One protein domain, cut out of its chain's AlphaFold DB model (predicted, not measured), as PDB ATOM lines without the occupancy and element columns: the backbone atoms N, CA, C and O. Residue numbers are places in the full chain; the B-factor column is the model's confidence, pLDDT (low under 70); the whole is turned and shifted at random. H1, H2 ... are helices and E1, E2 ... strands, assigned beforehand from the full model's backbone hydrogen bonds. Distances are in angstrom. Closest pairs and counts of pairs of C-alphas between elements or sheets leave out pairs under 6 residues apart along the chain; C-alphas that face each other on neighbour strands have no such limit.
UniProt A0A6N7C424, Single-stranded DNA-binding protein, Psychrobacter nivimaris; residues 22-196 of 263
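This is residues 22 to 196 of the 263 residues of the protein "Single-stranded DNA-binding protein" of Psychrobacter nivimaris (UniProt A0A6N7C424). A five-stranded sheet, curled like part of a barrel, folds back on itself round helix H1, with E3 and E2 facing E6 and E7 and E1 as the hinge. The long helix H3 runs along E6 and E7, while the hairpin of E4 and E5 comes close to E1 through E5, and short H2 sits by one end of H1. The printed part has 175 residues, with three named helices and seven named strands in the order E1 E2 E3 H1 E4 E5 E6 E7 H2 H3. The large sheet runs E3, E2, E1, E6, E7 and the small one E4, E5, both antiparallel; the class is mixed, helices and strands. The whole is compact, with a radius of gyration of the C-alphas of 16.9 A and spans of 48 by 47 by 39 A.

Find C-alpha 28 at (-39.269, 18.874, 3.640), where E1 begins; it runs to residue 41, 27.8 A on, and bends by 96 degrees at residue 31. E2, residues 48 to 56, spans 26.1 A, and E3, residues 61 to 69, spans 25.5 A. H1 holds residues 77 to 90 over 19.7 A. E4, residues 97 to 106, and E5, residues 111 to 120, follow. E6, residues 127 to 139, spans 32.2 A, and E7, residues 142 to 153, 33.1 A. After H2, residues 160 to 164, H3 runs 37.4 A from residue 171 to C-alpha 196 at (-45.276, 5.069, 30.017).

Start with E1, E2 and E3, a meander, each strand the antiparallel neighbour of the one before: N 38 and O 51 are 2.9 A apart, N 52 and O 64 2.8 A. Beside E1, E6 is antiparallel, with N 30 and O 130 at 2.9 A; E6 and E7 form a hairpin, with N 135 and O 146 at 2.9 A. Look next at H1, round which the sheet curls: the closest C-alphas of E3 and H1, Phe 68 and Tyr 80, are 4.7 A apart. In the hairpin E4 and E5, N 102 and O 115 are 3.0 A apart; the closest C-alphas of E1 and E5, Glu 38 and Val 119, are 4.3 A apart. H2 only just touches H1, with 3 pairs of C-alphas within 8 A, Val 89 and Leu 160 closest at 6.2 A. H3 is on the sheet over E6 and E7 at a height of 8.8 A, along the strands at 4 degrees to E6 on the local plane; C-alphas 136 and 187, the closest of E6 and H3, are 5.2 A apart. H1 and H3 are apart. In H1, H2 and H3 every O i to N i+4 pair is within hydrogen-bond range.

Look for the two farthest C-alphas at Asn 108 and Asp 165, 49.9 A apart. The printed part has no cut and no long link. Mean pLDDT of the printed part is 94.6, and no printed residue is under 70.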
ATOM      1  N   ALA A  22     -48.293  30.585   7.357       83.94
ATOM      2  CA  ALA A  22     -47.147  31.493   7.379       83.94
ATOM      3  C   ALA A  22     -45.790  30.765   7.484       83.94
ATOM      4  O   ALA A  22     -44.751  31.413   7.358       83.94
ATOM      5  N   PHE A  23     -45.795  29.449   7.718       89.12
ATOM      6  CA  PHE A  23     -44.612  28.617   7.914       89.12
ATOM      7  C   PHE A  23     -44.614  27.433   6.952       89.12
ATOM      8  O   PHE A  23     -45.685  26.930   6.621       89.12
ATOM      9  N   PHE A  24     -43.431  27.010   6.507       91.19
ATOM     10  CA  PHE A  24     -43.293  25.773   5.743       91.19
ATOM     11  C   PHE A  24     -43.185  24.576   6.687       91.19
ATOM     12  O   PHE A  24     -42.673  24.694   7.803       91.19
ATOM     13  N   ASP A  25     -43.637  23.416   6.221       89.31
ATOM     14  CA  ASP A  25     -43.607  22.188   7.010       89.31
ATOM     15  C   ASP A  25     -42.182  21.641   7.148       89.31
ATOM     16  O   ASP A  25     -41.367  21.735   6.224       89.31
ATOM     17  N   GLY A  26     -41.873  21.016   8.285       92.00
ATOM     18  CA  GLY A  26     -40.713  20.132   8.375       92.00
ATOM     19  C   GLY A  26     -40.934  18.823   7.612       92.00
ATOM     20  O   GLY A  26     -41.952  18.612   6.957       92.00
ATOM     21  N   ASN A  27     -39.948  17.936   7.685       96.38
ATOM     22  CA  ASN A  27     -39.804  16.777   6.802       96.38
ATOM     23  C   ASN A  27     -39.846  17.164   5.315       96.38
ATOM     24  O   ASN A  27     -40.432  16.468   4.488       96.38
ATOM     25  N   SER A  28     -39.216  18.290   4.976       95.88
ATOM     26  CA  SER A  28     -39.269  18.874   3.640       95.88
ATOM     27  C   SER A  28     -37.903  19.361   3.155       95.88
ATOM     28  O   SER A  28     -37.005  19.679   3.935       95.88
ATOM     29  N   GLU A  29     -37.743  19.415   1.833       97.38
ATOM     30  CA  GLU A  29     -36.646  20.126   1.176       97.38
ATOM     31  C   GLU A  29     -37.137  21.521   0.784       97.38
ATOM     32  O   GLU A  29     -38.139  21.648   0.082       97.38
ATOM     33  N   GLN A  30     -36.419  22.565   1.197       97.19
ATOM     34  CA  GLN A  30     -36.771  23.949   0.888       97.19
ATOM     35  C   GLN A  30     -35.550  24.705   0.365       97.19
ATOM     36  O   GLN A  30     -34.520  24.792   1.036       97.19
ATOM     37  N   LEU A  31     -35.680  25.328  -0.808       97.69
ATOM     38  CA  LEU A  31     -34.784  26.412  -1.203       97.69
ATOM     39  C   LEU A  31     -35.192  27.664  -0.427       97.69
ATOM     40  O   LEU A  31     -36.287  28.190  -0.640       97.69
ATOM     41  N   VAL A  32     -34.311  28.143   0.446       98.19
ATOM     42  CA  VAL A  32     -34.615  29.254   1.346       98.19
ATOM     43  C   VAL A  32     -33.622  30.400   1.230       98.19
ATOM     44  O   VAL A  32     -32.431  30.202   0.994       98.19
ATOM     45  N   LYS A  33     -34.127  31.617   1.435       98.31
ATOM     46  CA  LYS A  33     -33.358  32.843   1.633       98.31
ATOM     47  C   LYS A  33     -33.185  33.103   3.124       98.31
ATOM     48  O   LYS A  33     -34.174  33.112   3.853       98.31
ATOM     49  N   ILE A  34     -31.971  33.405   3.565       97.88
ATOM     50  CA  ILE A  34     -31.706  33.854   4.936       97.88
ATOM     51  C   ILE A  34     -32.173  35.303   5.070       97.88
ATOM     52  O   ILE A  34     -31.627  36.204   4.434       97.88
ATOM     53  N   GLY A  35     -33.202  35.532   5.881       94.81
ATOM     54  CA  GLY A  35     -33.670  36.875   6.218       94.81
ATOM     55  C   GLY A  35     -33.161  37.377   7.565       94.81
ATOM     56  O   GLY A  35     -33.199  38.581   7.788       94.81
ATOM     57  N   ARG A  36     -32.672  36.485   8.437       95.50
ATOM     58  CA  ARG A  36     -32.009  36.827   9.702       95.50
ATOM     59  C   ARG A  36     -30.986  35.762  10.092       95.50
ATOM     60  O   ARG A  36     -31.283  34.579   9.949       95.50
ATOM     61  N   ALA A  37     -29.835  36.189  10.606       97.31
ATOM     62  CA  ALA A  37     -28.817  35.360  11.250       97.31
ATOM     63  C   ALA A  37     -28.287  36.116  12.483       97.31
ATOM     64  O   ALA A  37     -27.444  37.006  12.363       97.31
ATOM     65  N   GLU A  38     -28.860  35.823  13.650       97.44
ATOM     66  CA  GLU A  38     -28.644  36.523  14.924       97.44
ATOM     67  C   GLU A  38     -27.789  35.671  15.871       97.44
ATOM     68  O   GLU A  38     -28.132  34.522  16.150       97.44
ATOM     69  N   PHE A  39     -26.708  36.233  16.411       97.25
ATOM     70  CA  PHE A  39     -25.988  35.624  17.527       97.25
ATOM     71  C   PHE A  39     -26.848  35.727  18.789       97.25
ATOM     72  O   PHE A  39     -27.222  36.823  19.207       97.25
ATOM     73  N   VAL A  40     -27.135  34.586  19.409       96.75
ATOM     74  CA  VAL A  40     -27.967  34.481  20.611       96.75
ATOM     75  C   VAL A  40     -27.230  33.724  21.708       96.75
ATOM     76  O   VAL A  40     -26.378  32.881  21.433       96.75
ATOM     77  N   VAL A  41     -27.578  34.003  22.960       96.06
ATOM     78  CA  VAL A  41     -27.093  33.258  24.126       96.06
ATOM     79  C   VAL A  41     -28.300  32.676  24.841       96.06
ATOM     80  O   VAL A  41     -29.267  33.389  25.108       96.06
ATOM     81  N   SER A  42     -28.261  31.376  25.121       94.62
ATOM     82  CA  SER A  42     -29.299  30.704  25.895       94.62
ATOM     83  C   SER A  42     -29.308  31.271  27.319       94.62
ATOM     84  O   SER A  42     -28.264  31.230  27.976       94.62
ATOM     85  N   PRO A  43     -30.445  31.779  27.823       92.00
ATOM     86  CA  PRO A  43     -30.518  32.319  29.179       92.00
ATOM     87  C   PRO A  43     -30.298  31.239  30.247       92.00
ATOM     88  O   PRO A  43     -29.768  31.542  31.311       92.00
ATOM     89  N   ASN A  44     -30.649  29.985  29.946       90.00
ATOM     90  CA  ASN A  44     -30.576  28.879  30.900       90.00
ATOM     91  C   ASN A  44     -29.168  28.281  30.979       90.00
ATOM     92  O   ASN A  44     -28.696  27.917  32.051       90.00
ATOM     93  N   THR A  45     -28.485  28.171  29.837       92.50
ATOM     94  CA  THR A  45     -27.225  27.415  29.737       92.50
ATOM     95  C   THR A  45     -26.003  28.285  29.475       92.50
ATOM     96  O   THR A  45     -24.876  27.809  29.598       92.50
ATOM     97  N   GLY A  46     -26.199  29.534  29.044       93.81
ATOM     98  CA  GLY A  46     -25.137  30.401  28.532       93.81
ATOM     99  C   GLY A  46     -24.525  29.926  27.206       93.81
ATOM    100  O   GLY A  46     -23.541  30.499  26.743       93.81
ATOM    101  N   THR A  47     -25.078  28.881  26.579       96.12
ATOM    102  CA  THR A  47     -24.619  28.384  25.276       96.12
ATOM    103  C   THR A  47     -24.860  29.451  24.216       96.12
ATOM    104  O   THR A  47     -25.960  29.991  24.108       96.12
ATOM    105  N   THR A  48     -23.840  29.750  23.419       97.25
ATOM    106  CA  THR A  48     -23.941  30.644  22.267       97.25
ATOM    107  C   THR A  48     -24.466  29.875  21.059       97.25
ATOM    108  O   THR A  48     -24.058  28.742  20.784       97.25
ATOM    109  N   GLY A  49     -25.383  30.498  20.328       97.38
ATOM    110  CA  GLY A  49     -25.975  29.959  19.116       97.38
ATOM    111  C   GLY A  49     -26.192  31.010  18.037       97.38
ATOM    112  O   GLY A  49     -25.978  32.204  18.244       97.38
ATOM    113  N   MET A  50     -26.619  30.539  16.869       97.88
ATOM    114  CA  MET A  50     -27.051  31.365  15.744       97.88
ATOM    115  C   MET A  50     -28.524  31.071  15.458       97.88
ATOM    116  O   MET A  50     -28.867  29.943  15.096       97.88
ATOM    117  N   ALA A  51     -29.385  32.067  15.635       97.12
ATOM    118  CA  ALA A  51     -30.810  31.991  15.338       97.12
ATOM    119  C   ALA A  51     -31.087  32.491  13.916       97.12
ATOM    120  O   ALA A  51     -30.669  33.587  13.534       97.12
ATOM    121  N   PHE A  52     -31.824  31.697  13.147       97.44
ATOM    122  CA  PHE A  52     -32.125  31.964  11.749       97.44
ATOM    123  C   PHE A  52     -33.610  32.217  11.527       97.44
ATOM    124  O   PHE A  52     -34.446  31.438  11.978       97.44
ATOM    125  N   ASP A  53     -33.914  33.249  10.738       95.62
ATOM    126  CA  ASP A  53     -35.175  33.321  10.000       95.62
ATOM    127  C   ASP A  53     -34.879  33.082   8.527       95.62
ATOM    128  O   ASP A  53     -34.051  33.778   7.924       95.62
ATOM    129  N   VAL A  54     -35.583  32.125   7.938       97.06
ATOM    130  CA  VAL A  54     -35.451  31.787   6.525       97.06
ATOM    131  C   VAL A  54     -36.804  31.833   5.831       97.06
ATOM    132  O   VAL A  54     -37.837  31.639   6.464       97.06
ATOM    133  N   PHE A  55     -36.798  32.102   4.530       95.31
ATOM    134  CA  PHE A  55     -38.012  32.241   3.729       95.31
ATOM    135  C   PHE A  55     -37.898  31.405   2.465       95.31
ATOM    136  O   PHE A  55     -36.908  31.538   1.743       95.31
ATOM    137  N   ASN A  56     -38.883  30.554   2.186       95.06
ATOM    138  CA  ASN A  56     -38.920  29.822   0.923       95.06
ATOM    139  C   ASN A  56     -39.428  30.717  -0.224       95.06
ATOM    140  O   ASN A  56     -39.810  31.875  -0.027       95.06
ATOM    141  N   LYS A  57     -39.426  30.180  -1.448       88.62
ATOM    142  CA  LYS A  57     -39.886  30.893  -2.656       88.62
ATOM    143  C   LYS A  57     -41.339  31.386  -2.571       88.62
ATOM    144  O   LYS A  57     -41.682  32.358  -3.234       88.62
ATOM    145  N   ASP A  58     -42.161  30.722  -1.760       86.75
ATOM    146  CA  ASP A  58     -43.587  30.999  -1.599       86.75
ATOM    147  C   ASP A  58     -43.842  32.020  -0.470       86.75
ATOM    148  O   ASP A  58     -44.982  32.384  -0.190       86.75
ATOM    149  N   GLY A  59     -42.773  32.526   0.161       87.69
ATOM    150  CA  GLY A  59     -42.828  33.512   1.239       87.69
ATOM    151  C   GLY A  59     -43.107  32.916   2.618       87.69
ATOM    152  O   GLY A  59     -43.246  33.669   3.582       87.69
ATOM    153  N   GLN A  60     -43.164  31.588   2.736       91.12
ATOM    154  CA  GLN A  60     -43.343  30.909   4.015       91.12
ATOM    155  C   GLN A  60     -42.058  30.982   4.837       91.12
ATOM    156  O   GLN A  60     -40.950  30.863   4.304       91.12
ATOM    157  N   LYS A  61     -42.213  31.169   6.146       92.12
ATOM    158  CA  LYS A  61     -41.119  31.337   7.096       92.12
ATOM    159  C   LYS A  61     -40.679  29.998   7.694       92.12
ATOM    160  O   LYS A  61     -41.492  29.128   7.974       92.12
ATOM    161  N   GLY A  62     -39.390  29.873   7.975       93.19
ATOM    162  CA  GLY A  62     -38.827  28.878   8.879       93.19
ATOM    163  C   GLY A  62     -37.999  29.562   9.955       93.19
ATOM    164  O   GLY A  62     -37.382  30.600   9.702       93.19
ATOM    165  N   TYR A  63     -37.990  28.974  11.147       93.19
ATOM    166  CA  TYR A  63     -37.181  29.427  12.273       93.19
ATOM    167  C   TYR A  63     -36.439  28.243  12.880       93.19
ATOM    168  O   TYR A  63     -37.043  27.208  13.145       93.19
ATOM    169  N   PHE A  64     -35.138  28.398  13.110       95.88
ATOM    170  CA  PHE A  64     -34.328  27.415  13.826       95.88
ATOM    171  C   PHE A  64     -33.127  28.096  14.485       95.88
ATOM    172  O   PHE A  64     -32.699  29.172  14.064       95.88
ATOM    173  N   THR A  65     -32.560  27.448  15.500       97.06
ATOM    174  CA  THR A  65     -31.372  27.934  16.210       97.06
ATOM    175  C   THR A  65     -30.330  26.830  16.271       97.06
ATOM    176  O   THR A  65     -30.641  25.719  16.690       97.06
ATOM    177  N   LEU A  66     -29.097  27.146  15.878       97.06
ATOM    178  CA  LEU A  66     -27.948  26.249  15.996       97.06
ATOM    179  C   LEU A  66     -27.134  26.653  17.227       97.06
ATOM    180  O   LEU A  66     -26.453  27.676  17.201       97.06
ATOM    181  N   TRP A  67     -27.213  25.877  18.306       96.44
ATOM    182  CA  TRP A  67     -26.454  26.116  19.537       96.44
ATOM    183  C   TRP A  67     -25.062  25.499  19.416       96.44
ATOM    184  O   TRP A  67     -24.910  24.297  19.595       96.44
ATOM    185  N   PHE A  68     -24.047  26.289  19.069       94.81
ATOM    186  CA  PHE A  68     -22.764  25.748  18.608       94.81
ATOM    187  C   PHE A  68     -21.610  25.877  19.607       94.81
ATOM    188  O   PHE A  68     -20.613  25.194  19.409       94.81
ATOM    189  N   LEU A  69     -21.697  26.709  20.651       95.19
ATOM    190  CA  LEU A  69     -20.576  26.957  21.570       95.19
ATOM    191  C   LEU A  69     -21.042  26.998  23.029       95.19
ATOM    192  O   LEU A  69     -21.862  27.833  23.405       95.19
ATOM    193  N   LYS A  70     -20.513  26.107  23.865       95.38
ATOM    194  CA  LYS A  70     -20.777  26.080  25.310       95.38
ATOM    195  C   LYS A  70     -20.045  27.218  26.035       95.38
ATOM    196  O   LYS A  70     -19.088  27.794  25.527       95.38
ATOM    197  N   THR A  71     -20.441  27.486  27.278       95.75
ATOM    198  CA  THR A  71     -19.802  28.494  28.148       95.75
ATOM    199  C   THR A  71     -18.336  28.199  28.470       95.75
ATOM    200  O   THR A  71     -17.567  29.127  28.700       95.75
ATOM    201  N   ASN A  72     -17.932  26.925  28.458       93.25
ATOM    202  CA  ASN A  72     -16.543  26.497  28.652       93.25
ATOM    203  C   ASN A  72     -15.668  26.650  27.389       93.25
ATOM    204  O   ASN A  72     -14.493  26.297  27.427       93.25
ATOM    205  N   GLY A  73     -16.222  27.155  26.280       93.38
ATOM    206  CA  GLY A  73     -15.510  27.348  25.017       93.38
ATOM    207  C   GLY A  73     -15.482  26.126  24.093       93.38
ATOM    208  O   GLY A  73     -14.918  26.213  23.006       93.38
ATOM    209  N   GLU A  74     -16.089  25.000  24.480       95.50
ATOM    210  CA  GLU A  74     -16.192  23.823  23.613       95.50
ATOM    211  C   GLU A  74     -17.300  23.978  22.570       95.50
ATOM    212  O   GLU A  74     -18.414  24.418  22.877       95.50
ATOM    213  N   TYR A  75     -17.017  23.531  21.347       96.00
ATOM    214  CA  TYR A  75     -18.028  23.441  20.304       96.00
ATOM    215  C   TYR A  75     -18.984  22.270  20.542       96.00
ATOM    216  O   TYR A  75     -18.623  21.234  21.099       96.00
ATOM    217  N   ILE A  76     -20.230  22.444  20.106       95.56
ATOM    218  CA  ILE A  76     -21.201  21.359  19.989       95.56
ATOM    219  C   ILE A  76     -21.154  20.889  18.538       95.56
ATOM    220  O   ILE A  76     -21.761  21.515  17.666       95.56
ATOM    221  N   ASP A  77     -20.405  19.813  18.289       92.81
ATOM    222  CA  ASP A  77     -19.989  19.378  16.950       92.81
ATOM    223  C   ASP A  77     -21.135  19.325  15.937       92.81
ATOM    224  O   ASP A  77     -21.002  19.872  14.846       92.81
ATOM    225  N   GLY A  78     -22.287  18.744  16.289       91.50
ATOM    226  CA  GLY A  78     -23.439  18.655  15.381       91.50
ATOM    227  C   GLY A  78     -23.914  20.024  14.875       91.50
ATOM    228  O   GLY A  78     -23.978  20.259  13.668       91.50
ATOM    229  N   PHE A  79     -24.181  20.958  15.789       93.88
ATOM    230  CA  PHE A  79     -24.660  22.300  15.443       93.88
ATOM    231  C   PHE A  79     -23.567  23.173  14.825       93.88
ATOM    232  O   PHE A  79     -23.841  23.952  13.910       93.88
ATOM    233  N   TYR A  80     -22.322  23.031  15.287       96.12
ATOM    234  CA  TYR A  80     -21.183  23.715  14.688       96.12
ATOM    235  C   TYR A  80     -20.980  23.268  13.235       96.12
ATOM    236  O   TYR A  80     -20.901  24.108  12.343       96.12
ATOM    237  N   ASN A  81     -21.008  21.962  12.961       96.25
ATOM    238  CA  ASN A  81     -20.875  21.411  11.612       96.25
ATOM    239  C   ASN A  81     -22.027  21.839  10.694       96.25
ATOM    240  O   ASN A  81     -21.796  22.132   9.521       96.25
ATOM    241  N   GLN A  82     -23.255  21.936  11.211       96.94
ATOM    242  CA  GLN A  82     -24.384  22.490  10.457       96.94
ATOM    243  C   GLN A  82     -24.168  23.969  10.107       96.94
ATOM    244  O   GLN A  82     -24.391  24.361   8.962       96.94
ATOM    245  N   LEU A  83     -23.673  24.784  11.045       97.88
ATOM    246  CA  LEU A  83     -23.334  26.181  10.769       97.88
ATOM    247  C   LEU A  83     -22.231  26.287   9.702       97.88
ATOM    248  O   LEU A  83     -22.376  27.050   8.746       97.88
ATOM    249  N   GLN A  84     -21.176  25.474   9.815       97.88
ATOM    250  CA  GLN A  84     -20.106  25.393   8.816       97.88
ATOM    251  C   GLN A  84     -20.631  24.944   7.446       97.88
ATOM    252  O   GLN A  84     -20.208  25.463   6.416       97.88
ATOM    253  N   SER A  85     -21.589  24.015   7.417       97.69
ATOM    254  CA  SER A  85     -22.240  23.569   6.187       97.69
ATOM    255  C   SER A  85     -22.992  24.715   5.505       97.69
ATOM    256  O   SER A  85     -22.761  24.944   4.319       97.69
ATOM    257  N   ILE A  86     -23.795  25.496   6.244       98.38
ATOM    258  CA  ILE A  86     -24.470  26.697   5.714       98.38
ATOM    259  C   ILE A  86     -23.441  27.683   5.152       98.38
ATOM    260  O   ILE A  86     -23.580  28.143   4.017       98.38
ATOM    261  N   MET A  87     -22.397  28.000   5.924       98.44
ATOM    262  CA  MET A  87     -21.316  28.897   5.505       98.44
ATOM    263  C   MET A  87     -20.679  28.431   4.189       98.44
ATOM    264  O   MET A  87     -20.614  29.186   3.219       98.44
ATOM    265  N   ALA A  88     -20.312  27.154   4.110       97.81
ATOM    266  CA  ALA A  88     -19.688  26.565   2.937       97.81
ATOM    267  C   ALA A  88     -20.585  26.625   1.691       97.81
ATOM    268  O   ALA A  88     -20.141  27.059   0.629       97.81
ATOM    269  N   VAL A  89     -21.855  26.224   1.804       97.50
ATOM    270  CA  VAL A  89     -22.769  26.170   0.647       97.50
ATOM    271  C   VAL A  89     -23.289  27.543   0.214       97.50
ATOM    272  O   VAL A  89     -23.794  27.679  -0.900       97.50
ATOM    273  N   THR A  90     -23.137  28.561   1.066       97.38
ATOM    274  CA  THR A  90     -23.427  29.971   0.749       97.38
ATOM    275  C   THR A  90     -22.186  30.767   0.327       97.38
ATOM    276  O   THR A  90     -22.316  31.923  -0.089       97.38
ATOM    277  N   GLY A  91     -20.994  30.160   0.390       96.50
ATOM    278  CA  GLY A  91     -19.718  30.792   0.047       96.50
ATOM    279  C   GLY A  91     -19.251  31.846   1.056       96.50
ATOM    280  O   GLY A  91     -18.529  32.770   0.687       96.50
ATOM    281  N   VAL A  92     -19.695  31.752   2.310       96.56
ATOM    282  CA  VAL A  92     -19.307  32.650   3.402       96.56
ATOM    283  C   VAL A  92     -18.168  32.013   4.190       96.56
ATOM    284  O   VAL A  92     -18.328  30.939   4.753       96.56
ATOM    285  N   ASN A  93     -17.018  32.684   4.253       95.31
ATOM    286  CA  ASN A  93     -15.825  32.150   4.927       95.31
ATOM    287  C   ASN A  93     -15.657  32.657   6.365       95.31
ATOM    288  O   ASN A  93     -14.975  32.023   7.165       95.31
ATOM    289  N   THR A  94     -16.279  33.790   6.692       94.38
ATOM    290  CA  THR A  94     -16.142  34.466   7.985       94.38
ATOM    291  C   THR A  94     -17.494  35.027   8.398       94.38
ATOM    292  O   THR A  94     -18.224  35.543   7.553       94.38
ATOM    293  N   LEU A  95     -17.812  34.932   9.690       94.94
ATOM    294  CA  LEU A  95     -18.967  35.588  10.299       94.94
ATOM    295  C   LEU A  95     -18.463  36.651  11.268       94.94
ATOM    296  O   LEU A  95     -17.760  36.320  12.225       94.94
ATOM    297  N   THR A  96     -18.828  37.909  11.036       93.94
ATOM    298  CA  THR A  96     -18.398  39.031  11.875       93.94
ATOM    299  C   THR A  96     -19.570  39.515  12.726       93.94
ATOM    300  O   THR A  96     -20.520  40.078  12.176       93.94
ATOM    301  N   PRO A  97     -19.525  39.350  14.063       95.25
ATOM    302  CA  PRO A  97     -20.571  39.854  14.945       95.25
ATOM    303  C   PRO A  97     -20.714  41.372  14.795       95.25
ATOM    304  O   PRO A  97     -19.827  42.134  15.178       95.25
ATOM    305  N   THR A  98     -21.831  41.811  14.221       94.00
ATOM    306  CA  THR A  98     -22.086  43.223  13.916       94.00
ATOM    307  C   THR A  98     -23.414  43.654  14.520       94.00
ATOM    308  O   THR A  98     -24.392  42.920  14.440       94.00
ATOM    309  N   GLN A  99     -23.481  44.847  15.110       95.94
ATOM    310  CA  GLN A  99     -24.753  45.404  15.578       95.94
ATOM    311  C   GLN A  99     -25.600  45.872  14.391       95.94
ATOM    312  O   GLN A  99     -25.127  46.649  13.561       95.94
ATOM    313  N   ALA A 100     -26.857  45.436  14.327       92.12
ATOM    314  CA  ALA A 100     -27.819  45.874  13.320       92.12
ATOM    315  C   ALA A 100     -29.234  45.971  13.907       92.12
ATOM    316  O   ALA A 100     -29.576  45.255  14.846       92.12
ATOM    317  N   ASN A 101     -30.064  46.839  13.324       93.56
ATOM    318  CA  ASN A 101     -31.497  46.883  13.606       93.56
ATOM    319  C   ASN A 101     -32.227  46.051  12.554       93.56
ATOM    320  O   ASN A 101     -32.209  46.409  11.377       93.56
ATOM    321  N   ILE A 102     -32.856  44.958  12.979       89.62
ATOM    322  CA  ILE A 102     -33.630  44.069  12.108       89.62
ATOM    323  C   ILE A 102     -35.055  43.979  12.646       89.62
ATOM    324  O   ILE A 102     -35.265  43.857  13.855       89.62
ATOM    325  N   ASP A 103     -36.032  44.030  11.745       89.25
ATOM    326  CA  ASP A 103     -37.440  43.852  12.086       89.25
ATOM    327  C   ASP A 103     -37.684  42.429  12.606       89.25
ATOM    328  O   ASP A 103     -37.482  41.439  11.898       89.25
ATOM    329  N   LYS A 104     -38.128  42.326  13.860       86.25
ATOM    330  CA  LYS A 104     -38.426  41.065  14.551       86.25
ATOM    331  C   LYS A 104     -39.835  41.129  15.116       86.25
ATOM    332  O   LYS A 104     -40.258  42.179  15.592       86.25
ATOM    333  N   TRP A 105     -40.556  40.012  15.055       83.94
ATOM    334  CA  TRP A 105     -41.878  39.914  15.665       83.94
ATOM    335  C   TRP A 105     -41.764  40.105  17.176       83.94
ATOM    336  O   TRP A 105     -41.060  39.345  17.843       83.94
ATOM    337  N   ASP A 106     -42.471  41.100  17.695       86.44
ATOM    338  CA  ASP A 106     -42.644  41.324  19.122       86.44
ATOM    339  C   ASP A 106     -44.058  40.879  19.513       86.44
ATOM    340  O   ASP A 106     -45.060  41.371  18.983       86.44
ATOM    341  N   THR A 107     -44.139  39.911  20.425       84.25
ATOM    342  CA  THR A 107     -45.404  39.320  20.875       84.25
ATOM    343  C   THR A 107     -46.266  40.296  21.668       84.25
ATOM    344  O   THR A 107     -47.487  40.200  21.595       84.25
ATOM    345  N   ASN A 108     -45.662  41.250  22.380       87.81
ATOM    346  CA  ASN A 108     -46.385  42.263  23.145       87.81
ATOM    347  C   ASN A 108     -46.945  43.350  22.223       87.81
ATOM    348  O   ASN A 108     -48.058  43.831  22.425       87.81
ATOM    349  N   ALA A 109     -46.183  43.734  21.197       86.19
ATOM    350  CA  ALA A 109     -46.597  44.733  20.216       86.19
ATOM    351  C   ALA A 109     -47.511  44.163  19.117       86.19
ATOM    352  O   ALA A 109     -48.137  44.939  18.392       86.19
ATOM    353  N   GLY A 110     -47.561  42.837  18.954       88.25
ATOM    354  CA  GLY A 110     -48.352  42.161  17.921       88.25
ATOM    355  C   GLY A 110     -47.933  42.532  16.495       88.25
ATOM    356  O   GLY A 110     -48.762  42.531  15.585       88.25
ATOM    357  N   ARG A 111     -46.670  42.927  16.304       87.12
ATOM    358  CA  ARG A 111     -46.119  43.364  15.016       87.12
ATOM    359  C   ARG A 111     -44.609  43.189  14.976       87.12
ATOM    360  O   ARG A 111     -43.960  43.046  16.011       87.12
ATOM    361  N   ASN A 112     -44.043  43.273  13.777       85.50
ATOM    362  CA  ASN A 112     -42.601  43.421  13.636       85.50
ATOM    363  C   ASN A 112     -42.171  44.818  14.093       85.50
ATOM    364  O   ASN A 112     -42.786  45.815  13.709       85.50
ATOM    365  N   VAL A 113     -41.121  44.878  14.908       91.38
ATOM    366  CA  VAL A 113     -40.500  46.126  15.362       91.38
ATOM    367  C   VAL A 113     -38.990  46.090  15.099       91.38
ATOM    368  O   VAL A 113     -38.377  45.024  15.254       91.38
ATOM    369  N   PRO A 114     -38.370  47.228  14.735       93.25
ATOM    370  CA  PRO A 114     -36.922  47.316  14.613       93.25
ATOM    371  C   PRO A 114     -36.268  46.969  15.950       93.25
ATOM    372  O   PRO A 114     -36.473  47.660  16.947       93.25
ATOM    373  N   THR A 115     -35.496  45.886  15.975       93.19
ATOM    374  CA  THR A 115     -34.834  45.383  17.183       93.19
ATOM    375  C   THR A 115     -33.328  45.398  16.973       93.19
ATOM    376  O   THR A 115     -32.839  44.837  15.989       93.19
ATOM    377  N   GLN A 116     -32.593  46.031  17.888       94.31
ATOM    378  CA  GLN A 116     -31.132  46.007  17.875       94.31
ATOM    379  C   GLN A 116     -30.638  44.619  18.285       94.31
ATOM    380  O   GLN A 116     -31.038  44.095  19.322       94.31
ATOM    381  N   MET A 117     -29.772  44.025  17.469       94.25
ATOM    382  CA  MET A 117     -29.249  42.681  17.685       94.25
ATOM    383  C   MET A 117     -27.853  42.518  17.079       94.25
ATOM    384  O   MET A 117     -27.467  43.229  16.148       94.25
ATOM    385  N   THR A 118     -27.105  41.543  17.593       96.94
ATOM    386  CA  THR A 118     -25.808  41.146  17.039       96.94
ATOM    387  C   THR A 118     -26.037  40.123  15.932       96.94
ATOM    388  O   THR A 118     -26.553  39.039  16.191       96.94
ATOM    389  N   VAL A 119     -25.648  40.433  14.700       96.62
ATOM    390  CA  VAL A 119     -25.924  39.606  13.514       96.62
ATOM    391  C   VAL A 119     -24.656  39.213  12.769       96.62
ATOM    392  O   VAL A 119     -23.615  39.857  12.910       96.62
ATOM    393  N   ALA A 120     -24.774  38.183  11.933       96.62
ATOM    394  CA  ALA A 120     -23.815  37.854  10.886       96.62
ATOM    395  C   ALA A 120     -24.330  38.366   9.529       96.62
ATOM    396  O   ALA A 120     -25.072  37.676   8.823       96.62
ATOM    397  N   ASN A 121     -23.957  39.597   9.170       94.31
ATOM    398  CA  ASN A 121     -24.434  40.257   7.947       94.31
ATOM    399  C   ASN A 121     -24.051  39.501   6.666       94.31
ATOM    400  O   ASN A 121     -24.753  39.592   5.663       94.31
ATOM    401  N   GLU A 122     -22.970  38.726   6.694       97.00
ATOM    402  CA  GLU A 122     -22.448  37.979   5.550       97.00
ATOM    403  C   GLU A 122     -23.403  36.877   5.062       97.00
ATOM    404  O   GLU A 122     -23.402  36.536   3.875       97.00
ATOM    405  N   LEU A 123     -24.240  36.345   5.961       96.94
ATOM    406  CA  LEU A 123     -25.250  35.327   5.654       96.94
ATOM    407  C   LEU A 123     -26.573  35.931   5.174       96.94
ATOM    408  O   LEU A 123     -27.361  35.255   4.512       96.94
ATOM    409  N   MET A 124     -26.830  37.201   5.480       95.75
ATOM    410  CA  MET A 124     -28.097  37.856   5.172       95.75
ATOM    411  C   MET A 124     -28.321  37.929   3.659       95.75
ATOM    412  O   MET A 124     -27.461  38.346   2.886       95.75
ATOM    413  N   GLY A 125     -29.501  37.505   3.213       96.62
ATOM    414  CA  GLY A 125     -29.885  37.471   1.806       96.62
ATOM    415  C   GLY A 125     -29.260  36.342   0.983       96.62
ATOM    416  O   GLY A 125     -29.591  36.229  -0.200       96.62
ATOM    417  N   LYS A 126     -28.399  35.500   1.573       98.31
ATOM    418  CA  LYS A 126     -27.879  34.294   0.918       98.31
ATOM    419  C   LYS A 126     -28.967  33.231   0.807       98.31
ATOM    420  O   LYS A 126     -29.922  33.216   1.583       98.31
ATOM    421  N   TYR A 127     -28.796  32.338  -0.162       98.44
ATOM    422  CA  TYR A 127     -29.709  31.232  -0.416       98.44
ATOM    423  C   TYR A 127     -29.000  29.902  -0.229       98.44
ATOM    424  O   TYR A 127     -27.857  29.747  -0.664       98.44
ATOM    425  N   PHE A 128     -29.708  28.937   0.342       98.56
ATOM    426  CA  PHE A 128     -29.280  27.547   0.407       98.56
ATOM    427  C   PHE A 128     -30.497  26.623   0.311       98.56
ATOM    428  O   PHE A 128     -31.627  27.032   0.580       98.56
ATOM    429  N   THR A 129     -30.264  25.380  -0.091       98.56
ATOM    430  CA  THR A 129     -31.271  24.320  -0.041       98.56
ATOM    431  C   THR A 129     -31.141  23.617   1.303       98.56
ATOM    432  O   THR A 129     -30.112  23.003   1.578       98.56
ATOM    433  N   GLY A 130     -32.148  23.738   2.160       98.12
ATOM    434  CA  GLY A 130     -32.196  23.078   3.459       98.12
ATOM    435  C   GLY A 130     -33.084  21.841   3.426       98.12
ATOM    436  O   GLY A 130     -34.161  21.864   2.831       98.12
ATOM    437  N   LEU A 131     -32.648  20.780   4.097       98.38
ATOM    438  CA  LEU A 131     -33.534  19.714   4.548       98.38
ATOM    439  C   LEU A 131     -33.997  20.073   5.955       98.38
ATOM    440  O   LEU A 131     -33.166  20.218   6.852       98.38
ATOM    441  N   PHE A 132     -35.299  20.260   6.133       98.06
ATOM    442  CA  PHE A 132     -35.909  20.636   7.401       98.06
ATOM    443  C   PHE A 132     -36.650  19.445   7.977       98.06
ATOM    444  O   PHE A 132     -37.449  18.832   7.281       98.06
ATOM    445  N   ILE A 133     -36.408  19.129   9.243       97.44
ATOM    446  CA  ILE A 133     -36.959  17.963   9.931       97.44
ATOM    447  C   ILE A 133     -38.012  18.375  10.946       97.44
ATOM    448  O   ILE A 133     -37.854  19.400  11.603       97.44
ATOM    449  N   ASN A 134     -39.060  17.568  11.094       95.44
ATOM    450  CA  ASN A 134     -39.911  17.613  12.274       95.44
ATOM    451  C   ASN A 134     -39.300  16.721  13.352       95.44
ATOM    452  O   ASN A 134     -39.262  15.497  13.210       95.44
ATOM    453  N   GLU A 135     -38.822  17.348  14.416       94.00
ATOM    454  CA  GLU A 135     -38.405  16.678  15.637       94.00
ATOM    455  C   GLU A 135     -39.543  16.747  16.650       94.00
ATOM    456  O   GLU A 135     -40.171  17.796  16.825       94.00
ATOM    457  N   PHE A 136     -39.830  15.618  17.289       94.62
ATOM    458  CA  PHE A 136     -40.858  15.532  18.314       94.62
ATOM    459  C   PHE A 136     -40.219  15.515  19.697       94.62
ATOM    460  O   PHE A 136     -39.270  14.771  19.947       94.62
ATOM    461  N   GLU A 137     -40.777  16.306  20.606       92.94
ATOM    462  CA  GLU A 137     -40.356  16.385  22.003       92.94
ATOM    463  C   GLU A 137     -41.574  16.420  22.931       92.94
ATOM    464  O   GLU A 137     -42.694  16.702  22.503       92.94
ATOM    465  N   ILE A 138     -41.367  16.108  24.211       92.44
ATOM    466  CA  ILE A 138     -42.387  16.316  25.243       92.44
ATOM    467  C   ILE A 138     -42.113  17.664  25.890       92.44
ATOM    468  O   ILE A 138     -41.042  17.868  26.452       92.44
ATOM    469  N   TYR A 139     -43.100  18.549  25.858       87.31
ATOM    470  CA  TYR A 139     -43.056  19.828  26.552       87.31
ATOM    471  C   TYR A 139     -44.337  20.004  27.360       87.31
ATOM    472  O   TYR A 139     -45.440  19.862  26.826       87.31
ATOM    473  N   ASN A 140     -44.198  20.279  28.658       88.81
ATOM    474  CA  ASN A 140     -45.313  20.354  29.609       88.81
ATOM    475  C   ASN A 140     -46.253  19.132  29.554       88.81
ATOM    476  O   ASN A 140     -47.470  19.263  29.646       88.81
ATOM    477  N   GLY A 141     -45.683  17.933  29.378       88.81
ATOM    478  CA  GLY A 141     -46.435  16.674  29.301       88.81
ATOM    479  C   GLY A 141     -47.166  16.438  27.975       88.81
ATOM    480  O   GLY A 141     -47.836  15.419  27.827       88.81
ATOM    481  N   GLU A 142     -47.022  17.334  26.998       90.94
ATOM    482  CA  GLU A 142     -47.625  17.203  25.675       90.94
ATOM    483  C   GLU A 142     -46.563  16.964  24.603       90.94
ATOM    484  O   GLU A 142     -45.485  17.557  24.627       90.94
ATOM    485  N   LYS A 143     -46.901  16.143  23.605       92.69
ATOM    486  CA  LYS A 143     -46.107  16.022  22.381       92.69
ATOM    487  C   LYS A 143     -46.127  17.356  21.636       92.69
ATOM    488  O   LYS A 143     -47.191  17.843  21.246       92.69
ATOM    489  N   LYS A 144     -44.952  17.932  21.418       93.25
ATOM    490  CA  LYS A 144     -44.730  19.088  20.552       93.25
ATOM    491  C   LYS A 144     -43.870  18.680  19.372       93.25
ATOM    492  O   LYS A 144     -43.087  17.737  19.438       93.25
ATOM    493  N   THR A 145     -44.043  19.418  18.287       92.38
ATOM    494  CA  THR A 145     -43.240  19.275  17.080       92.38
ATOM    495  C   THR A 145     -42.471  20.558  16.867       92.38
ATOM    496  O   THR A 145     -43.031  21.653  16.956       92.38
ATOM    497  N   LYS A 146     -41.194  20.411  16.545       90.81
ATOM    498  CA  LYS A 146     -40.294  21.506  16.242       90.81
ATOM    499  C   LYS A 146     -39.655  21.261  14.888       90.81
ATOM    500  O   LYS A 146     -39.064  20.211  14.647       90.81
ATOM    501  N   THR A 147     -39.750  22.249  14.008       93.81
ATOM    502  CA  THR A 147     -39.033  22.214  12.736       93.81
ATOM    503  C   THR A 147     -37.595  22.680  12.950       93.81
ATOM    504  O   THR A 147     -37.363  23.770  13.472       93.81
ATOM    505  N   GLN A 148     -36.622  21.860  12.559       95.31
ATOM    506  CA  GLN A 148     -35.195  22.175  12.655       95.31
ATOM    507  C   GLN A 148     -34.493  21.980  11.312       95.31
ATOM    508  O   GLN A 148     -34.993  21.284  10.430       95.31
ATOM    509  N   LEU A 149     -33.313  22.578  11.150       97.75
ATOM    510  CA  LEU A 149     -32.442  22.260  10.026       97.75
ATOM    511  C   LEU A 149     -31.770  20.903  10.272       97.75
ATOM    512  O   LEU A 149     -31.134  20.700  11.301       97.75
ATOM    513  N   PHE A 150     -31.870  19.998   9.303       97.81
ATOM    514  CA  PHE A 150     -31.189  18.705   9.318       97.81
ATOM    515  C   PHE A 150     -29.861  18.767   8.554       97.81
ATOM    516  O   PHE A 150     -28.813  18.401   9.086       97.81
ATOM    517  N   ALA A 151     -29.888  19.286   7.323       97.94
ATOM    518  CA  ALA A 151     -28.715  19.420   6.460       97.94
ATOM    519  C   ALA A 151     -28.856  20.608   5.496       97.94
ATOM    520  O   ALA A 151     -29.972  20.981   5.128       97.94
ATOM    521  N   ALA A 152     -27.728  21.178   5.062       98.06
ATOM    522  CA  ALA A 152     -27.680  22.295   4.121       98.06
ATOM    523  C   ALA A 152     -26.874  21.947   2.859       98.06
ATOM    524  O   ALA A 152     -25.814  21.326   2.910       98.06
ATOM    525  N   PHE A 153     -27.387  22.393   1.717       98.62
ATOM    526  CA  PHE A 153     -26.840  22.196   0.378       98.62
ATOM    527  C   PHE A 153     -26.866  23.523  -0.379       98.62
ATOM    528  O   PHE A 153     -27.603  24.448  -0.032       98.62
ATOM    529  N   ASN A 154     -26.083  23.643  -1.446       98.00
ATOM    530  CA  ASN A 154     -26.148  24.830  -2.294       98.00
ATOM    531  C   ASN A 154     -27.458  24.848  -3.117       98.00
ATOM    532  O   ASN A 154     -28.282  23.930  -3.068       98.00
ATOM    533  N   GLN A 155     -27.661  25.889  -3.926       97.25
ATOM    534  CA  GLN A 155     -28.853  25.998  -4.787       97.25
ATOM    535  C   GLN A 155     -28.932  24.905  -5.870       97.25
ATOM    536  O   GLN A 155     -30.002  24.640  -6.405       97.25
ATOM    537  N   LYS A 156     -27.806  24.253  -6.184       97.12
ATOM    538  CA  LYS A 156     -27.727  23.095  -7.086       97.12
ATOM    539  C   LYS A 156     -27.898  21.764  -6.346       97.12
ATOM    540  O   LYS A 156     -27.673  20.717  -6.945       97.12
ATOM    541  N   ARG A 157     -28.305  21.809  -5.071       98.00
ATOM    542  CA  ARG A 157     -28.544  20.646  -4.204       98.00
ATOM    543  C   ARG A 157     -27.273  19.843  -3.891       98.00
ATOM    544  O   ARG A 157     -27.360  18.671  -3.557       98.00
ATOM    545  N   GLN A 158     -26.102  20.475  -3.990       98.12
ATOM    546  CA  GLN A 158     -24.802  19.851  -3.734       98.12
ATOM    547  C   GLN A 158     -24.268  20.209  -2.346       98.12
ATOM    548  O   GLN A 158     -24.379  21.359  -1.901       98.12
ATOM    549  N   SER A 159     -23.630  19.249  -1.685       97.50
ATOM    550  CA  SER A 159     -22.845  19.491  -0.474       97.50
ATOM    551  C   SER A 159     -21.529  20.207  -0.802       97.50
ATOM    552  O   SER A 159     -21.198  20.447  -1.966       97.50
ATOM    553  N   LEU A 160     -20.733  20.561   0.213       95.75
ATOM    554  CA  LEU A 160     -19.376  21.065  -0.031       95.75
ATOM    555  C   LEU A 160     -18.486  20.010  -0.710       95.75
ATOM    556  O   LEU A 160     -17.689  20.362  -1.578       95.75
ATOM    557  N   GLN A 161     -18.614  18.737  -0.325       96.44
ATOM    558  CA  GLN A 161     -17.800  17.662  -0.893       96.44
ATOM    559  C   GLN A 161     -18.111  17.485  -2.382       96.44
ATOM    560  O   GLN A 161     -17.209  17.530  -3.209       96.44
ATOM    561  N   GLU A 162     -19.395  17.413  -2.739       97.56
ATOM    562  CA  GLU A 162     -19.820  17.279  -4.137       97.56
ATOM    563  C   GLU A 162     -19.419  18.493  -4.985       97.56
ATOM    564  O   GLU A 162     -19.094  18.346  -6.161       97.56
ATOM    565  N   GLN A 163     -19.388  19.695  -4.399       95.88
ATOM    566  CA  GLN A 163     -18.867  20.884  -5.080       95.88
ATOM    567  C   GLN A 163     -17.371  20.773  -5.379       95.88
ATOM    568  O   GLN A 163     -16.948  21.133  -6.477       95.88
ATOM    569  N   LYS A 164     -16.576  20.282  -4.421       95.88
ATOM    570  CA  LYS A 164     -15.129  20.085  -4.593       95.88
ATOM    571  C   LYS A 164     -14.826  19.016  -5.638       95.88
ATOM    572  O   LYS A 164     -13.955  19.225  -6.475       95.88
ATOM    573  N   ASP A 165     -15.590  17.930  -5.621       96.69
ATOM    574  CA  ASP A 165     -15.411  16.798  -6.532       96.69
ATOM    575  C   ASP A 165     -16.082  17.015  -7.896       96.69
ATOM    576  O   ASP A 165     -15.978  16.167  -8.778       96.69
ATOM    577  N   GLN A 166     -16.796  18.134  -8.074       94.44
ATOM    578  CA  GLN A 166     -17.640  18.404  -9.245       94.44
ATOM    579  C   GLN A 166     -18.643  17.267  -9.527       94.44
ATOM    580  O   GLN A 166     -18.990  16.986 -10.675       94.44
ATOM    581  N   ALA A 167     -19.123  16.619  -8.464       95.81
ATOM    582  CA  ALA A 167     -20.020  15.476  -8.526       95.81
ATOM    583  C   ALA A 167     -21.494  15.896  -8.666       95.81
ATOM    584  O   ALA A 167     -21.897  17.017  -8.334       95.81
ATOM    585  N   ALA A 168     -22.319  14.968  -9.154       95.75
ATOM    586  CA  ALA A 168     -23.771  15.125  -9.182       95.75
ATOM    587  C   ALA A 168     -24.362  15.152  -7.751       95.75
ATOM    588  O   ALA A 168     -23.778  14.538  -6.861       95.75
ATOM    589  N   PRO A 169     -25.512  15.819  -7.524       95.75
ATOM    590  CA  PRO A 169     -26.124  15.964  -6.199       95.75
ATOM    591  C   PRO A 169     -26.828  14.671  -5.759       95.75
ATOM    592  O   PRO A 169     -28.028  14.500  -5.965       95.75
ATOM    593  N   GLN A 170     -26.079  13.741  -5.177       96.69
ATOM    594  CA  GLN A 170     -26.586  12.443  -4.721       96.69
ATOM    595  C   GLN A 170     -26.763  12.409  -3.201       96.69
ATOM    596  O   GLN A 170     -27.715  11.809  -2.700       96.69
ATOM    597  N   GLN A 171     -25.899  13.103  -2.460       96.88
ATOM    598  CA  GLN A 171     -25.907  13.105  -0.998       96.88
ATOM    599  C   GLN A 171     -27.205  13.669  -0.421       96.88
ATOM    600  O   GLN A 171     -27.627  13.243   0.651       96.88
ATOM    601  N   ILE A 172     -27.865  14.593  -1.125       97.69
ATOM    602  CA  ILE A 172     -29.142  15.147  -0.671       97.69
ATOM    603  C   ILE A 172     -30.233  14.079  -0.553       97.69
ATOM    604  O   ILE A 172     -30.987  14.109   0.414       97.69
ATOM    605  N   GLU A 173     -30.296  13.105  -1.464       97.44
ATOM    606  CA  GLU A 173     -31.331  12.063  -1.409       97.44
ATOM    607  C   GLU A 173     -31.072  11.097  -0.246       97.44
ATOM    608  O   GLU A 173     -31.972  10.825   0.545       97.44
ATOM    609  N   THR A 174     -29.816  10.693  -0.036       97.12
ATOM    610  CA  THR A 174     -29.430   9.900   1.142       97.12
ATOM    611  C   THR A 174     -29.735  10.637   2.448       97.12
ATOM    612  O   THR A 174     -30.205  10.039   3.417       97.12
ATOM    613  N   GLN A 175     -29.493  11.949   2.497       97.62
ATOM    614  CA  GLN A 175     -29.775  12.734   3.696       97.62
ATOM    615  C   GLN A 175     -31.274  12.933   3.929       97.62
ATOM    616  O   GLN A 175     -31.689  12.982   5.084       97.62
ATOM    617  N   LYS A 176     -32.107  12.971   2.883       97.56
ATOM    618  CA  LYS A 176     -33.568  12.943   3.054       97.56
ATOM    619  C   LYS A 176     -34.046  11.647   3.682       97.56
ATOM    620  O   LYS A 176     -34.855  11.691   4.601       97.56
ATOM    621  N   GLU A 177     -33.553  10.502   3.223       97.50
ATOM    622  CA  GLU A 177     -33.931   9.204   3.798       97.50
ATOM    623  C   GLU A 177     -33.556   9.127   5.286       97.50
ATOM    624  O   GLU A 177     -34.365   8.722   6.129       97.50
ATOM    625  N   ARG A 178     -32.354   9.607   5.633       97.38
ATOM    626  CA  ARG A 178     -31.899   9.728   7.028       97.38
ATOM    627  C   ARG A 178     -32.768  10.690   7.836       97.38
ATOM    628  O   ARG A 178     -33.131  10.361   8.962       97.38
ATOM    629  N   MET A 179     -33.141  11.832   7.262       97.56
ATOM    630  CA  MET A 179     -34.035  12.808   7.888       97.56
ATOM    631  C   MET A 179     -35.396  12.186   8.219       97.56
ATOM    632  O   MET A 179     -35.866  12.303   9.347       97.56
ATOM    633  N   MET A 180     -36.011  11.480   7.265       97.62
ATOM    634  CA  MET A 180     -37.308  10.830   7.477       97.62
ATOM    635  C   MET A 180     -37.230   9.749   8.559       97.62
ATOM    636  O   MET A 180     -38.106   9.669   9.421       97.62
ATOM    637  N   THR A 181     -36.149   8.965   8.556       97.56
ATOM    638  CA  THR A 181     -35.892   7.946   9.583       97.56
ATOM    639  C   THR A 181     -35.745   8.583  10.965       97.56
ATOM    640  O   THR A 181     -36.370   8.137  11.925       97.56
ATOM    641  N   TYR A 182     -34.961   9.658  11.074       96.62
ATOM    642  CA  TYR A 182     -34.780  10.378  12.332       96.62
ATOM    643  C   TYR A 182     -36.099  10.961  12.844       96.62
ATOM    644  O   TYR A 182     -36.407  10.817  14.025       96.62
ATOM    645  N   SER A 183     -36.899  11.571  11.963       97.06
ATOM    646  CA  SER A 183     -38.189  12.154  12.341       97.06
ATOM    647  C   SER A 183     -39.112  11.088  12.927       97.06
ATOM    648  O   SER A 183     -39.581  11.247  14.055       97.06
ATOM    649  N   SER A 184     -39.266   9.953  12.235       97.00
ATOM    650  CA  SER A 184     -40.078   8.831  12.720       97.00
ATOM    651  C   SER A 184     -39.571   8.275  14.053       97.00
ATOM    652  O   SER A 184     -40.367   8.009  14.950       97.00
ATOM    653  N   ASN A 185     -38.253   8.148  14.228       96.75
ATOM    654  CA  ASN A 185     -37.676   7.674  15.486       96.75
ATOM    655  C   ASN A 185     -37.920   8.653  16.642       96.75
ATOM    656  O   ASN A 185     -38.239   8.219  17.750       96.75
ATOM    657  N   SER A 186     -37.794   9.963  16.397       96.19
ATOM    658  CA  SER A 186     -38.090  10.985  17.410       96.19
ATOM    659  C   SER A 186     -39.563  10.951  17.824       96.19
ATOM    660  O   SER A 186     -39.877  11.049  19.008       96.19
ATOM    661  N   GLU A 187     -40.455  10.706  16.865       96.38
ATOM    662  CA  GLU A 187     -41.884  10.571  17.112       96.38
ATOM    663  C   GLU A 187     -42.206   9.349  17.978       96.38
ATOM    664  O   GLU A 187     -42.850   9.478  19.021       96.38
ATOM    665  N   ASN A 188     -41.693   8.179  17.586       95.69
ATOM    666  CA  ASN A 188     -41.895   6.925  18.311       95.69
ATOM    667  C   ASN A 188     -41.385   7.019  19.753       95.69
ATOM    668  O   ASN A 188     -42.065   6.585  20.680       95.69
ATOM    669  N   LYS A 189     -40.217   7.643  19.954       94.56
ATOM    670  CA  LYS A 189     -39.632   7.850  21.283       94.56
ATOM    671  C   LYS A 189     -40.561   8.659  22.191       94.56
ATOM    672  O   LYS A 189     -40.752   8.290  23.348       94.56
ATOM    673  N   VAL A 190     -41.144   9.745  21.684       94.25
ATOM    674  CA  VAL A 190     -42.095  10.563  22.452       94.25
ATOM    675  C   VAL A 190     -43.381   9.792  22.742       94.25
ATOM    676  O   VAL A 190     -43.864   9.809  23.875       94.25
ATOM    677  N   ASP A 191     -43.915   9.068  21.759       93.75
ATOM    678  CA  ASP A 191     -45.137   8.281  21.938       93.75
ATOM    679  C   ASP A 191     -44.957   7.169  22.987       93.75
ATOM    680  O   ASP A 191     -45.858   6.916  23.789       93.75
ATOM    681  N   GLU A 192     -43.793   6.515  23.022       93.00
ATOM    682  CA  GLU A 192     -43.437   5.537  24.056       93.00
ATOM    683  C   GLU A 192     -43.317   6.179  25.444       93.00
ATOM    684  O   GLU A 192     -43.847   5.649  26.424       93.00
ATOM    685  N   GLN A 193     -42.673   7.342  25.538       90.69
ATOM    686  CA  GLN A 193     -42.534   8.077  26.796       90.69
ATOM    687  C   GLN A 193     -43.892   8.517  27.365       90.69
ATOM    688  O   GLN A 193     -44.125   8.356  28.564       90.69
ATOM    689  N   LEU A 194     -44.810   9.003  26.524       89.75
ATOM    690  CA  LEU A 194     -46.157   9.412  26.945       89.75
ATOM    691  C   LEU A 194     -47.043   8.229  27.358       89.75
ATOM    692  O   LEU A 194     -47.813   8.332  28.313       89.75
ATOM    693  N   LYS A 195     -46.924   7.079  26.683       88.00
ATOM    694  CA  LYS A 195     -47.625   5.850  27.099       88.00
ATOM    695  C   LYS A 195     -47.162   5.380  28.476       88.00
ATOM    696  O   LYS A 195     -47.984   4.951  29.283       88.00
ATOM    697  N   ASN A 196     -45.865   5.496  28.752       78.69
ATOM    698  CA  ASN A 196     -45.276   5.069  30.017       78.69
ATOM    699  C   ASN A 196     -45.525   6.064  31.169       78.69
ATOM    700  O   ASN A 196     -45.512   5.650  32.325       78.69
TER     701      ASN A 196